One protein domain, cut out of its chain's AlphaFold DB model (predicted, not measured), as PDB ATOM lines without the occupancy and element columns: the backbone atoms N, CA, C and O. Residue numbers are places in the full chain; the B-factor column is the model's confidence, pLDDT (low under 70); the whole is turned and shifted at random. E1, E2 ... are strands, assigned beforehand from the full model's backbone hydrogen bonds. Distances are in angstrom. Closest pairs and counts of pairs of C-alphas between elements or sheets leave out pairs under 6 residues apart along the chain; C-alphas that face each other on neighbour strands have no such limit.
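This is residues 42 to 146 and 159 to 163 of the 164 residues of an uncharacterized protein of Chloroflexi bacterium (UniProt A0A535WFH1). Two sheets lie face to face as a sandwich: a twisted sheet of four strands, E3, E6, E8 and E7, and a smaller one of three, E1, E2 and E9, with strands at 12 degrees to those of the other. A small hairpin, E4 and E5, covers part of the larger sheet's other face. The printed part has 110 residues with nine named strands, E1 to E9 along the chain, and no named helix: the class is all strand. Each sheet is antiparallel, and the whole is compact and rounded, with a radius of gyration of the C-alphas of 12.8 A and spans of 34 by 30 by 25 A.

The larger sheet runs E3, residues 72 to 77, E6, 97 to 104, E8, 136 to 143, and E7, 124 to 133. N 75 and O 100 are 2.9 A apart, N 101 and O 139 2.8 A, and N 128 and O 140 2.9 A, each within hydrogen-bond range. Residues 116 to 117 pair with 127 to 128 of E7, antiparallel. In the smaller sheet, E2, residues 60 to 65, has E1, 51 to 57, and E9, 159 to 163, as neighbours, with N 55 and O 62 3.0 A apart and N 63 and O 160 2.9 A. The closest C-alphas of E2 and E7 are those of Lys 60 and Ile 124, 7.5 A. In the hairpin of E4, 81 to 83, and E5, 90 to 92, N 82 and O 91 are 2.8 A apart; the C-alphas of Phe 82 and Gly 140, the closest of E4 and E8, are 7.3 A apart.

E1 begins at C-alpha 51 (183.399, 181.761, 139.432) and E9 ends at C-alpha 163 (200.820, 176.744, 144.570). E7 is 24.5 A long, E6 23.8 A and E8 22.5 A.

The C-alphas farthest apart, of Leu 47 and Ser 96, are 34.5 A apart. The link from E6 to E7 is long, 19 residues. Residues 147 to 158 are not printed, a gap of 24.5 A between C-alphas 146 and 159. No printed residue is under 70 in pLDDT.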
ATOM      1  N   SER A  42     192.164 167.423 147.492       91.88
ATOM      2  CA  SER A  42     190.709 167.530 147.355       91.88
ATOM      3  C   SER A  42     190.097 168.171 148.591       91.88
ATOM      4  O   SER A  42     190.722 168.184 149.653       91.88
ATOM      5  N   GLY A  43     188.904 168.734 148.446       90.62
ATOM      6  CA  GLY A  43     188.203 169.416 149.530       90.62
ATOM      7  C   GLY A  43     187.026 170.232 149.012       90.62
ATOM      8  O   GLY A  43     186.503 169.954 147.934       90.62
ATOM      9  N   GLY A  44     186.628 171.249 149.778       88.75
ATOM     10  CA  GLY A  44     185.493 172.117 149.450       88.75
ATOM     11  C   GLY A  44     184.142 171.545 149.887       88.75
ATOM     12  O   GLY A  44     184.069 170.490 150.521       88.75
ATOM     13  N   GLY A  45     183.071 172.282 149.586       89.25
ATOM     14  CA  GLY A  45     181.702 171.946 149.988       89.25
ATOM     15  C   GLY A  45     180.761 171.609 148.821       89.25
ATOM     16  O   GLY A  45     181.110 171.796 147.655       89.25
ATOM     17  N   PRO A  46     179.538 171.136 149.120       92.25
ATOM     18  CA  PRO A  46     178.522 170.827 148.111       92.25
ATOM     19  C   PRO A  46     177.737 172.061 147.636       92.25
ATOM     20  O   PRO A  46     176.839 171.939 146.807       92.25
ATOM     21  N   LEU A  47     178.014 173.239 148.204       93.50
ATOM     22  CA  LEU A  47     177.303 174.464 147.861       93.50
ATOM     23  C   LEU A  47     177.709 174.943 146.470       93.50
ATOM     24  O   LEU A  47     178.880 174.875 146.096       93.50
ATOM     25  N   GLN A  48     176.722 175.440 145.726       95.38
ATOM     26  CA  GLN A  48     176.994 176.095 144.456       95.38
ATOM     27  C   GLN A  48     177.700 177.426 144.687       95.38
ATOM     28  O   GLN A  48     177.332 178.162 145.602       95.38
ATOM     29  N   ALA A  49     178.682 177.727 143.841       95.25
ATOM     30  CA  ALA A  49     179.406 178.987 143.884       95.25
ATOM     31  C   ALA A  49     179.798 179.433 142.471       95.25
ATOM     32  O   ALA A  49     180.342 178.644 141.690       95.25
ATOM     33  N   HIS A  50     179.519 180.688 142.126       96.88
ATOM     34  CA  HIS A  50     179.890 181.242 140.826       96.88
ATOM     35  C   HIS A  50     181.372 181.592 140.795       96.88
ATOM     36  O   HIS A  50     181.887 182.186 141.740       96.88
ATOM     37  N   LEU A  51     182.045 181.278 139.686       97.50
ATOM     38  CA  LEU A  51     183.399 181.761 139.432       97.50
ATOM     39  C   LEU A  51     183.355 183.276 139.191       97.50
ATOM     40  O   LEU A  51     182.745 183.734 138.224       97.50
ATOM     41  N   THR A  52     184.021 184.045 140.044       97.38
ATOM     42  CA  THR A  52     184.078 185.515 139.962       97.38
ATOM     43  C   THR A  52     185.458 186.030 139.571       97.38
ATOM     44  O   THR A  52     185.570 187.140 139.052       97.38
ATOM     45  N   GLY A  53     186.506 185.223 139.745       97.44
ATOM     46  CA  GLY A  53     187.872 185.616 139.421       97.44
ATOM     47  C   GLY A  53     188.779 184.428 139.134       97.44
ATOM     48  O   GLY A  53     188.684 183.373 139.757       97.44
ATOM     49  N   LEU A  54     189.684 184.624 138.181       98.12
ATOM     50  CA  LEU A  54     190.763 183.702 137.859       98.12
ATOM     51  C   LEU A  54     192.039 184.528 137.695       98.12
ATOM     52  O   LEU A  54     192.059 185.487 136.922       98.12
ATOM     53  N   GLY A  55     193.096 184.174 138.421       97.56
ATOM     54  CA  GLY A  55     194.345 184.932 138.415       97.56
ATOM     55  C   GLY A  55     195.559 184.082 138.754       97.56
ATOM     56  O   GLY A  55     195.437 182.992 139.304       97.56
ATOM     57  N   VAL A  56     196.749 184.596 138.449       96.81
ATOM     58  CA  VAL A  56     198.024 183.992 138.859       96.81
ATOM     59  C   VAL A  56     198.866 185.045 139.568       96.81
ATOM     60  O   VAL A  56     198.995 186.167 139.081       96.81
ATOM     61  N   SER A  57     199.450 184.684 140.711       93.94
ATOM     62  CA  SER A  57     200.358 185.536 141.482       93.94
ATOM     63  C   SER A  57     201.606 184.750 141.875       93.94
ATOM     64  O   SER A  57     201.554 183.887 142.755       93.94
ATOM     65  N   GLY A  58     202.737 185.052 141.234       92.62
ATOM     66  CA  GLY A  58     203.939 184.223 141.331       92.62
ATOM     67  C   GLY A  58     203.658 182.825 140.779       92.62
ATOM     68  O   GLY A  58     203.157 182.696 139.666       92.62
ATOM     69  N   ASP A  59     203.912 181.800 141.588       92.69
ATOM     70  CA  ASP A  59     203.668 180.395 141.239       92.69
ATOM     71  C   ASP A  59     202.370 179.849 141.872       92.69
ATOM     72  O   ASP A  59     202.244 178.662 142.170       92.69
ATOM     73  N   LYS A  60     201.387 180.733 142.106       93.88
ATOM     74  CA  LYS A  60     200.078 180.387 142.680       93.88
ATOM     75  C   LYS A  60     198.936 180.743 141.739       93.88
ATOM     76  O   LYS A  60     198.835 181.895 141.315       93.88
ATOM     77  N   LEU A  61     198.043 179.788 141.491       95.69
ATOM     78  CA  LEU A  61     196.738 180.046 140.887       95.69
ATOM     79  C   LEU A  61     195.758 180.507 141.973       95.69
ATOM     80  O   LEU A  61     195.698 179.925 143.058       95.69
ATOM     81  N   LEU A  62     194.990 181.540 141.652       95.44
ATOM     82  CA  LEU A  62     193.920 182.105 142.461       95.44
ATOM     83  C   LEU A  62     192.597 181.867 141.731       95.44
ATOM     84  O   LEU A  62     192.461 182.242 140.564       95.44
ATOM     85  N   VAL A  63     191.637 181.252 142.417       96.62
ATOM     86  CA  VAL A  63     190.284 181.018 141.907       96.62
ATOM     87  C   VAL A  63     189.296 181.594 142.911       96.62
ATOM     88  O   VAL A  63     189.239 181.141 144.056       96.62
ATOM     89  N   ASP A  64     188.553 182.605 142.483       96.38
ATOM     90  CA  ASP A  64     187.628 183.359 143.321       96.38
ATOM     91  C   ASP A  64     186.190 182.971 143.038       96.38
ATOM     92  O   ASP A  64     185.784 182.794 141.885       96.38
ATOM     93  N   PHE A  65     185.421 182.892 144.114       96.12
ATOM     94  CA  PHE A  65     184.016 182.552 144.112       96.12
ATOM     95  C   PHE A  65     183.196 183.625 144.822       96.12
ATOM     96  O   PHE A  65     183.714 184.429 145.598       96.12
ATOM     97  N   ASP A  66     181.897 183.649 144.561       95.69
ATOM     98  CA  ASP A  66     180.968 184.594 145.183       95.69
ATOM     99  C   ASP A  66     180.632 184.266 146.650       95.69
ATOM    100  O   ASP A  66     180.473 185.172 147.466       95.69
ATOM    101  N   THR A  67     180.529 182.982 146.995       94.38
ATOM    102  CA  THR A  67     179.912 182.523 148.251       94.38
ATOM    103  C   THR A  67     180.803 181.591 149.061       94.38
ATOM    104  O   THR A  67     181.007 181.809 150.255       94.38
ATOM    105  N   SER A  68     181.338 180.542 148.438       93.56
ATOM    106  CA  SER A  68     182.153 179.526 149.106       93.56
ATOM    107  C   SER A  68     183.081 178.806 148.133       93.56
ATOM    108  O   SER A  68     182.945 178.945 146.924       93.56
ATOM    109  N   THR A  69     184.027 178.029 148.662       92.94
ATOM    110  CA  THR A  69     184.895 177.173 147.858       92.94
ATOM    111  C   THR A  69     184.129 175.892 147.517       92.94
ATOM    112  O   THR A  69     183.863 175.081 148.419       92.94
ATOM    113  N   PRO A  70     183.772 175.687 146.239       94.69
ATOM    114  CA  PRO A  70     183.058 174.501 145.803       94.69
ATOM    115  C   PRO A  70     183.946 173.258 145.913       94.69
ATOM    116  O   PRO A  70     185.169 173.351 146.038       94.69
ATOM    117  N   GLY A  71     183.333 172.076 145.850       94.62
ATOM    118  CA  GLY A  71     184.056 170.806 145.844       94.62
ATOM    119  C   GLY A  71     185.122 170.766 144.747       94.62
ATOM    120  O   GLY A  71     184.809 171.007 143.579       94.62
ATOM    121  N   TYR A  72     186.363 170.446 145.107       95.50
ATOM    122  CA  TYR A  72     187.505 170.492 144.198       95.50
ATOM    123  C   TYR A  72     188.370 169.230 144.252       95.50
ATOM    124  O   TYR A  72     188.459 168.547 145.276       95.50
ATOM    125  N   LEU A  73     189.051 168.955 143.140       95.25
ATOM    126  CA  LEU A  73     190.096 167.945 143.006       95.25
ATOM    127  C   LEU A  73     191.241 168.510 142.159       95.25
ATOM    128  O   LEU A  73     191.006 168.984 141.052       95.25
ATOM    129  N   VAL A  74     192.468 168.417 142.662       95.38
ATOM    130  CA  VAL A  74     193.700 168.807 141.974       95.38
ATOM    131  C   VAL A  74     194.532 167.566 141.689       95.38
ATOM    132  O   VAL A  74     194.850 166.805 142.608       95.38
ATOM    133  N   LEU A  75     194.901 167.382 140.425       94.31
ATOM    134  CA  LEU A  75     195.709 166.264 139.948       94.31
ATOM    135  C   LEU A  75     196.911 166.783 139.152       94.31
ATOM    136  O   LEU A  75     196.714 167.329 138.063       94.31
ATOM    137  N   PRO A  76     198.147 166.588 139.634       94.00
ATOM    138  CA  PRO A  76     199.338 166.746 138.810       94.00
ATOM    139  C   PRO A  76     199.373 165.714 137.675       94.00
ATOM    140  O   PRO A  76     198.860 164.600 137.812       94.00
ATOM    141  N   GLN A  77     200.021 166.063 136.568       93.81
ATOM    142  CA  GLN A  77     200.264 165.178 135.433       93.81
ATOM    143  C   GLN A  77     201.610 165.473 134.756       93.81
ATOM    144  O   GLN A  77     202.163 166.569 134.849       93.81
ATOM    145  N   ALA A  78     202.144 164.476 134.051       91.94
ATOM    146  CA  ALA A  78     203.476 164.546 133.453       91.94
ATOM    147  C   ALA A  78     203.553 165.377 132.156       91.94
ATOM    148  O   ALA A  78     204.657 165.680 131.718       91.94
ATOM    149  N   SER A  79     202.421 165.750 131.545       94.50
ATOM    150  CA  SER A  79     202.365 166.490 130.276       94.50
ATOM    151  C   SER A  79     201.536 167.774 130.376       94.50
ATOM    152  O   SER A  79     200.778 167.980 131.326       94.50
ATOM    153  N   THR A  80     201.662 168.636 129.369       97.50
ATOM    154  CA  THR A  80     200.817 169.827 129.167       97.50
ATOM    155  C   THR A  80     199.684 169.599 128.167       97.50
ATOM    156  O   THR A  80     199.040 170.554 127.733       97.50
ATOM    157  N   ASP A  81     199.431 168.341 127.810       98.12
ATOM    158  CA  ASP A  81     198.358 167.949 126.905       98.12
ATOM    159  C   ASP A  81     197.087 167.639 127.689       98.12
ATOM    160  O   ASP A  81     197.090 166.874 128.658       98.12
ATOM    161  N   PHE A  82     195.986 168.234 127.250       98.38
ATOM    162  CA  PHE A  82     194.667 168.068 127.835       98.38
ATOM    163  C   PHE A  82     193.622 167.874 126.741       98.38
ATOM    164  O   PHE A  82     193.842 168.200 125.575       98.38
ATOM    165  N   ILE A  83     192.447 167.394 127.138       97.94
ATOM    166  CA  ILE A  83     191.259 167.361 126.289       97.94
ATOM    167  C   ILE A  83     190.251 168.358 126.854       97.94
ATOM    168  O   ILE A  83     189.850 168.254 128.015       97.94
ATOM    169  N   ALA A  84     189.856 169.339 126.047       96.75
ATOM    170  CA  ALA A  84     188.805 170.275 126.414       96.75
ATOM    171  C   ALA A  84     187.439 169.588 126.371       96.75
ATOM    172  O   ALA A  84     187.132 168.826 125.456       96.75
ATOM    173  N   SER A  85     186.577 169.921 127.321       94.25
ATOM    174  CA  SER A  85     185.239 169.346 127.448       94.25
ATOM    175  C   SER A  85     184.195 170.467 127.457       94.25
ATOM    176  O   SER A  85     184.457 171.537 128.007       94.25
ATOM    177  N   PRO A  86     183.030 170.290 126.809       93.62
ATOM    178  CA  PRO A  86     182.558 169.066 126.150       93.62
ATOM    179  C   PRO A  86     183.090 168.869 124.718       93.62
ATOM    180  O   PRO A  86     182.777 167.865 124.092       93.62
ATOM    181  N   SER A  87     183.890 169.801 124.182       95.81
ATOM    182  CA  SER A  87     184.295 169.791 122.761       95.81
ATOM    183  C   SER A  87     185.078 168.553 122.302       95.81
ATOM    184  O   SER A  87     185.107 168.262 121.110       95.81
ATOM    185  N   GLY A  88     185.761 167.859 123.218       96.44
ATOM    186  CA  GLY A  88     186.664 166.750 122.912       96.44
ATOM    187  C   GLY A  88     187.960 167.166 122.207       96.44
ATOM    188  O   GLY A  88     188.754 166.303 121.842       96.44
ATOM    189  N   LEU A  89     188.191 168.466 121.997       97.75
ATOM    190  CA  LEU A  89     189.351 168.950 121.258       97.75
ATOM    191  C   LEU A  89     190.626 168.882 122.108       97.75
ATOM    192  O   LEU A  89     190.591 169.236 123.292       97.75
ATOM    193  N   PRO A  90     191.768 168.483 121.519       97.94
ATOM    194  CA  PRO A  90     193.044 168.541 122.210       97.94
ATOM    195  C   PRO A  90     193.451 169.995 122.472       97.94
ATOM    196  O   PRO A  90     193.301 170.872 121.618       97.94
ATOM    197  N   VAL A  91     193.997 170.238 123.658       98.50
ATOM    198  CA  VAL A  91     194.551 171.522 124.081       98.50
ATOM    199  C   VAL A  91     195.949 171.287 124.629       98.50
ATOM    200  O   VAL A  91     196.125 170.541 125.588       98.50
ATOM    201  N   HIS A  92     196.926 171.966 124.037       98.50
ATOM    202  CA  HIS A  92     198.299 171.995 124.521       98.50
ATOM    203  C   HIS A  92     198.545 173.313 125.259       98.50
ATOM    204  O   HIS A  92     198.317 174.383 124.689       98.50
ATOM    205  N   LEU A  93     198.976 173.238 126.517       98.62
ATOM    206  CA  LEU A  93     199.334 174.409 127.323       98.62
ATOM    207  C   LEU A  93     200.846 174.658 127.289       98.62
ATOM    208  O   LEU A  93     201.639 173.733 127.110       98.62
ATOM    209  N   ALA A  94     201.265 175.900 127.515       98.44
ATOM    210  CA  ALA A  94     202.678 176.232 127.653       98.44
ATOM    211  C   ALA A  94     203.322 175.499 128.844       98.44
ATOM    212  O   ALA A  94     202.768 175.475 129.940       98.44
ATOM    213  N   GLY A  95     204.528 174.956 128.660       97.31
ATOM    214  CA  GLY A  95     205.275 174.258 129.711       97.31
ATOM    215  C   GLY A  95     205.761 172.876 129.273       97.31
ATOM    216  O   GLY A  95     205.850 172.592 128.084       97.31
ATOM    217  N   SER A  96     206.108 172.038 130.248       96.56
ATOM    218  CA  SER A  96     206.580 170.659 130.050       96.56
ATOM    219  C   SER A  96     205.933 169.642 131.000       96.56
ATOM    220  O   SER A  96     206.131 168.439 130.857       96.56
ATOM    221  N   SER A  97     205.157 170.098 131.982       95.94
ATOM    222  CA  SER A  97     204.361 169.269 132.894       95.94
ATOM    223  C   SER A  97     203.070 170.001 133.227       95.94
ATOM    224  O   SER A  97     202.969 171.197 132.957       95.94
ATOM    225  N   GLY A  98     202.082 169.331 133.811       96.00
ATOM    226  CA  GLY A  98     200.784 169.959 134.024       96.00
ATOM    227  C   GLY A  98     200.113 169.612 135.336       96.00
ATOM    228  O   GLY A  98     200.552 168.749 136.092       96.00
ATOM    229  N   ALA A  99     199.007 170.294 135.591       96.88
ATOM    230  CA  ALA A  99     198.042 169.924 136.612       96.88
ATOM    231  C   ALA A  99     196.629 170.238 136.118       96.88
ATOM    232  O   ALA A  99     196.427 171.181 135.353       96.88
ATOM    233  N   SER A 100     195.646 169.461 136.558       97.31
ATOM    234  CA  SER A 100     194.228 169.763 136.367       97.31
ATOM    235  C   SER A 100     193.576 170.080 137.704       97.31
ATOM    236  O   SER A 100     193.889 169.465 138.724       97.31
ATOM    237  N   ILE A 101     192.666 171.044 137.689       97.19
ATOM    238  CA  ILE A 101     191.780 171.359 138.804       97.19
ATOM    239  C   ILE A 101     190.360 171.170 138.305       97.19
ATOM    240  O   ILE A 101     189.936 171.883 137.399       97.19
ATOM    241  N   THR A 102     189.627 170.251 138.916       97.81
ATOM    242  CA  THR A 102     188.204 170.040 138.651       97.81
ATOM    243  C   THR A 102     187.398 170.584 139.816       97.81
ATOM    244  O   THR A 102     187.553 170.120 140.945       97.81
ATOM    245  N   LEU A 103     186.518 171.537 139.535       97.12
ATOM    246  CA  LEU A 103     185.591 172.168 140.469       97.12
ATOM    247  C   LEU A 103     184.167 171.708 140.135       97.12
ATOM    248  O   LEU A 103     183.781 171.684 138.967       97.12
ATOM    249  N   ARG A 104     183.392 171.322 141.150       97.31
ATOM    250  CA  ARG A 104     182.006 170.835 141.026       97.31
ATOM    251  C   ARG A 104     181.044 171.797 141.701       97.31
ATOM    252  O   ARG A 104     181.400 172.368 142.718       97.31
ATOM    253  N   HIS A 105     179.807 171.875 141.221       96.12
ATOM    254  CA  HIS A 105     178.810 172.846 141.692       96.12
ATOM    255  C   HIS A 105     179.168 174.291 141.292       96.12
ATOM    256  O   HIS A 105     178.844 175.236 142.002       96.12
ATOM    257  N   VAL A 106     179.825 174.480 140.143       97.00
ATOM    258  CA  VAL A 106     180.110 175.812 139.583       97.00
ATOM    259  C   VAL A 106     179.174 176.069 138.402       97.00
ATOM    260  O   VAL A 106     179.345 175.420 137.369       97.00
ATOM    261  N   PRO A 107     178.178 176.968 138.515       96.31
ATOM    262  CA  PRO A 107     177.250 177.258 137.425       96.31
ATOM    263  C   PRO A 107     177.968 177.723 136.156       96.31
ATOM    264  O   PRO A 107     178.752 178.678 136.175       96.31
ATOM    265  N   SER A 108     177.676 177.052 135.043       94.69
ATOM    266  CA  SER A 108     178.453 177.204 133.818       94.69
ATOM    267  C   SER A 108     178.105 178.442 133.002       94.69
ATOM    268  O   SER A 108     176.953 178.874 132.990       94.69
ATOM    269  N   GLY A 109     179.081 178.984 132.269       91.81
ATOM    270  CA  GLY A 109     178.860 180.087 131.324       91.81
ATOM    271  C   GLY A 109     178.604 181.448 131.979       91.81
ATOM    272  O   GLY A 109     178.146 182.370 131.312       91.81
ATOM    273  N   THR A 110     178.891 181.582 133.277       91.19
ATOM    274  CA  THR A 110     178.653 182.821 134.038       91.19
ATOM    275  C   THR A 110     179.895 183.703 134.175       91.19
ATOM    276  O   THR A 110     179.779 184.903 134.415       91.19
ATOM    277  N   PHE A 111     181.091 183.143 133.975       96.00
ATOM    278  CA  PHE A 111     182.344 183.878 134.113       96.00
ATOM    279  C   PHE A 111     182.697 184.671 132.848       96.00
ATOM    280  O   PHE A 111     182.965 184.091 131.795       96.00
ATOM    281  N   ALA A 112     182.761 185.996 132.980       95.00
ATOM    282  CA  ALA A 112     183.095 186.927 131.897       95.00
ATOM    283  C   ALA A 112     184.581 187.345 131.851       95.00
ATOM    284  O   ALA A 112     184.973 188.133 130.991       95.00
ATOM    285  N   GLY A 113     185.407 186.870 132.790       96.25
ATOM    286  CA  GLY A 113     186.825 187.224 132.858       96.25
ATOM    287  C   GLY A 113     187.698 186.471 131.848       96.25
ATOM    288  O   GLY A 113     187.228 185.642 131.067       96.25
ATOM    289  N   ASN A 114     189.007 186.745 131.880       97.50
ATOM    290  CA  ASN A 114     189.957 186.033 131.029       97.50
ATOM    291  C   ASN A 114     190.038 184.548 131.431       97.50
ATOM    292  O   ASN A 114     190.287 184.217 132.588       97.50
ATOM    293  N   ARG A 115     189.843 183.662 130.451       97.69
ATOM    294  CA  ARG A 115     189.801 182.201 130.618       97.69
ATOM    295  C   ARG A 115     191.115 181.516 130.237       97.69
ATOM    296  O   ARG A 115     191.194 180.295 130.325       97.69
ATOM    297  N   ASP A 116     192.108 182.281 129.789       98.44
ATOM    298  CA  ASP A 116     193.430 181.824 129.363       98.44
ATOM    299  C   ASP A 116     194.501 182.825 129.833       98.44
ATOM    300  O   ASP A 116     194.688 183.910 129.272       98.44
ATOM    301  N   LEU A 117     195.178 182.469 130.921       98.56
ATOM    302  CA  LEU A 117     196.204 183.271 131.568       98.56
ATOM    303  C   LEU A 117     197.586 182.747 131.186       98.56
ATOM    304  O   LEU A 117     197.908 181.599 131.474       98.56
ATOM    305  N   LYS A 118     198.437 183.611 130.626       98.00
ATOM    306  CA  LYS A 118     199.841 183.311 130.288       98.00
ATOM    307  C   LYS A 118     200.790 184.231 131.066       98.00
ATOM    308  O   LYS A 118     201.272 185.222 130.518       98.00
ATOM    309  N   PRO A 119     200.995 183.983 132.370       96.31
ATOM    310  CA  PRO A 119     201.847 184.821 133.205       96.31
ATOM    311  C   PRO A 119     203.331 184.641 132.853       96.31
ATOM    312  O   PRO A 119     203.760 183.582 132.404       96.31
ATOM    313  N   ALA A 120     204.157 185.642 133.166       90.56
ATOM    314  CA  ALA A 120     205.620 185.547 133.073       90.56
ATOM    315  C   ALA A 120     206.257 184.851 134.302       90.56
ATOM    316  O   ALA A 120     207.397 185.141 134.664       90.56
ATOM    317  N   GLY A 121     205.507 183.966 134.972       87.75
ATOM    318  CA  GLY A 121     205.912 183.272 136.198       87.75
ATOM    319  C   GLY A 121     207.044 182.263 135.980       87.75
ATOM    320  O   GLY A 121     207.402 181.931 134.843       87.75
ATOM    321  N   SER A 122     207.635 181.767 137.071       94.12
ATOM    322  CA  SER A 122     208.779 180.848 136.998       94.12
ATOM    323  C   SER A 122     208.328 179.399 136.768       94.12
ATOM    324  O   SER A 122     208.867 178.705 135.894       94.12
ATOM    325  N   VAL A 123     207.277 178.983 137.477       96.12
ATOM    326  CA  VAL A 123     206.688 177.643 137.432       96.12
ATOM    327  C   VAL A 123     205.431 177.634 136.573       96.12
ATOM    328  O   VAL A 123     205.420 176.940 135.559       96.12
ATOM    329  N   ILE A 124     204.404 178.420 136.908       97.56
ATOM    330  CA  ILE A 124     203.171 178.481 136.107       97.56
ATOM    331  C   ILE A 124     203.451 179.235 134.803       97.56
ATOM    332  O   ILE A 124     203.873 180.394 134.823       97.56
ATOM    333  N   LYS A 125     203.203 178.578 133.668       98.38
ATOM    334  CA  LYS A 125     203.376 179.128 132.315       98.38
ATOM    335  C   LYS A 125     202.053 179.412 131.623       98.38
ATOM    336  O   LYS A 125     201.973 180.351 130.836       98.38
ATOM    337  N   GLU A 126     201.019 178.649 131.950       98.50
ATOM    338  CA  GLU A 126     199.667 178.886 131.464       98.50
ATOM    339  C   GLU A 126     198.638 178.341 132.454       98.50
ATOM    340  O   GLU A 126     198.863 177.306 133.080       98.50
ATOM    341  N   ALA A 127     197.504 179.018 132.592       98.38
ATOM    342  CA  ALA A 127     196.320 178.497 133.258       98.38
ATOM    343  C   ALA A 127     195.100 178.790 132.385       98.38
ATOM    344  O   ALA A 127     194.793 179.951 132.109       98.38
ATOM    345  N   ARG A 128     194.403 177.745 131.943       98.75
ATOM    346  CA  ARG A 128     193.290 177.852 130.997       98.75
ATOM    347  C   ARG A 128     192.086 177.071 131.495       98.75
ATOM    348  O   ARG A 128     192.219 175.928 131.923       98.75
ATOM    349  N   ILE A 129     190.895 177.649 131.380       98.50
ATOM    350  CA  ILE A 129     189.655 176.901 131.586       98.50
ATOM    351  C   ILE A 129     189.433 175.971 130.387       98.50
ATOM    352  O   ILE A 129     189.227 176.427 129.262       98.50
ATOM    353  N   LEU A 130     189.464 174.667 130.646       98.44
ATOM    354  CA  LEU A 130     189.307 173.582 129.673       98.44
ATOM    355  C   LEU A 130     187.880 173.035 129.605       98.44
ATOM    356  O   LEU A 130     187.498 172.446 128.597       98.44
ATOM    357  N   GLN A 131     187.115 173.204 130.682       97.88
ATOM    358  CA  GLN A 131     185.709 172.832 130.758       97.88
ATOM    359  C   GLN A 131     184.958 173.854 131.589       97.88
ATOM    360  O   GLN A 131     185.464 174.295 132.614       97.88
ATOM    361  N   ASP A 132     183.759 174.199 131.148       96.88
ATOM    362  CA  ASP A 132     182.786 174.987 131.897       96.88
ATOM    363  C   ASP A 132     181.395 174.585 131.425       96.88
ATOM    364  O   ASP A 132     180.824 175.175 130.507       96.88
ATOM    365  N   PHE A 133     180.936 173.456 131.955       96.69
ATOM    366  CA  PHE A 133     179.768 172.747 131.452       96.69
ATOM    367  C   PHE A 133     179.143 171.900 132.560       96.69
ATOM    368  O   PHE A 133     179.866 171.258 133.323       96.69
ATOM    369  N   GLU A 134     177.809 171.907 132.647       95.19
ATOM    370  CA  GLU A 134     177.015 171.069 133.565       95.19
ATOM    371  C   GLU A 134     177.448 171.134 135.040       95.19
ATOM    372  O   GLU A 134     177.505 170.132 135.753       95.19
ATOM    373  N   GLY A 135     177.770 172.334 135.526       96.06
ATOM    374  CA  GLY A 135     178.172 172.509 136.924       96.06
ATOM    375  C   GLY A 135     179.617 172.092 137.217       96.06
ATOM    376  O   GLY A 135     180.010 172.045 138.386       96.06
ATOM    377  N   VAL A 136     180.393 171.752 136.183       97.12
ATOM    378  CA  VAL A 136     181.793 171.345 136.288       97.12
ATOM    379  C   VAL A 136     182.678 172.334 135.545       97.12
ATOM    380  O   VAL A 136     182.538 172.550 134.338       97.12
ATOM    381  N   LEU A 137     183.633 172.888 136.282       97.94
ATOM    382  CA  LEU A 137     184.665 173.775 135.777       97.94
ATOM    383  C   LEU A 137     186.014 173.059 135.892       97.94
ATOM    384  O   LEU A 137     186.428 172.699 136.993       97.94
ATOM    385  N   THR A 138     186.709 172.864 134.774       98.44
ATOM    386  CA  THR A 138     188.058 172.281 134.763       98.44
ATOM    387  C   THR A 138     189.060 173.323 134.308       98.44
ATOM    388  O   THR A 138     188.904 173.907 133.236       98.44
ATOM    389  N   ILE A 139     190.111 173.527 135.093       98.56
ATOM    390  CA  ILE A 139     191.237 174.403 134.770       98.56
ATOM    391  C   ILE A 139     192.457 173.520 134.531       98.56
ATOM    392  O   ILE A 139     192.827 172.722 135.391       98.56
ATOM    393  N   GLY A 140     193.074 173.652 133.362       98.38
ATOM    394  CA  GLY A 140     194.382 173.080 133.075       98.38
ATOM    395  C   GLY A 140     195.473 174.087 133.393       98.38
ATOM    396  O   GLY A 140     195.323 175.280 133.125       98.38
ATOM    397  N   ILE A 141     196.572 173.600 133.952       98.25
ATOM    398  CA  ILE A 141     197.750 174.393 134.277       98.25
ATOM    399  C   ILE A 141     198.936 173.792 133.545       98.25
ATOM    400  O   ILE A 141     199.215 172.603 133.684       98.25
ATOM    401  N   GLY A 142     199.627 174.627 132.781       98.06
ATOM    402  CA  GLY A 142     200.921 174.330 132.199       98.06
ATOM    403  C   GLY A 142     202.042 174.821 133.113       98.06
ATOM    404  O   GLY A 142     202.086 175.993 133.498       98.06
ATOM    405  N   LEU A 143     202.935 173.910 133.488       97.25
ATOM    406  CA  LEU A 143     204.050 174.119 134.406       97.25
ATOM    407  C   LEU A 143     205.370 173.987 133.645       97.25
ATOM    408  O   LEU A 143     205.514 173.149 132.754       97.25
ATOM    409  N   SER A 144     206.376 174.776 134.011       96.94
ATOM    410  CA  SER A 144     207.699 174.726 133.372       96.94
ATOM    411  C   SER A 144     208.468 173.431 133.629       96.94
ATOM    412  O   SER A 144     209.381 173.109 132.867       96.94
ATOM    413  N   ARG A 145     208.102 172.705 134.687       93.88
ATOM    414  CA  ARG A 145     208.703 171.458 135.168       93.88
ATOM    415  C   ARG A 145     207.714 170.733 136.093       93.88
ATOM    416  O   ARG A 145     206.761 171.375 136.547       93.88
ATOM    417  N   PRO A 146     207.958 169.462 136.459       92.31
ATOM    418  CA  PRO A 146     207.235 168.827 137.554       92.31
ATOM    419  C   PRO A 146     207.355 169.663 138.836       92.31
ATOM    420  O   PRO A 146     208.454 170.090 139.217       92.31
ATOM    421  N   ARG A 159     187.897 182.057 148.260       91.88
ATOM    422  CA  ARG A 159     189.070 181.988 147.379       91.88
ATOM    423  C   ARG A 159     189.830 180.693 147.604       91.88
ATOM    424  O   ARG A 159     190.292 180.414 148.711       91.88
ATOM    425  N   PHE A 160     190.004 179.955 146.520       91.56
ATOM    426  CA  PHE A 160     190.840 178.771 146.440       91.56
ATOM    427  C   PHE A 160     192.211 179.153 145.875       91.56
ATOM    428  O   PHE A 160     192.310 179.826 144.847       91.56
ATOM    429  N   VAL A 161     193.274 178.730 146.558       92.50
ATOM    430  CA  VAL A 161     194.659 179.006 146.163       92.50
ATOM    431  C   VAL A 161     195.428 177.702 146.085       92.50
ATOM    432  O   VAL A 161     195.459 176.941 147.051       92.50
ATOM    433  N   VAL A 162     196.111 177.485 144.965       91.50
ATOM    434  CA  VAL A 162     197.020 176.351 144.783       91.50
ATOM    435  C   VAL A 162     198.365 176.843 144.267       91.50
ATOM    436  O   VAL A 162     198.422 177.636 143.328       91.50
ATOM    437  N   GLY A 163     199.441 176.411 144.925       91.56
ATOM    438  CA  GLY A 163     200.820 176.744 144.570       91.56
ATOM    439  C   GLY A 163     201.584 175.541 144.032       91.56
ATOM    440  O   GLY A 163     201.245 174.407 144.377       91.56
TER     441      GLY A 163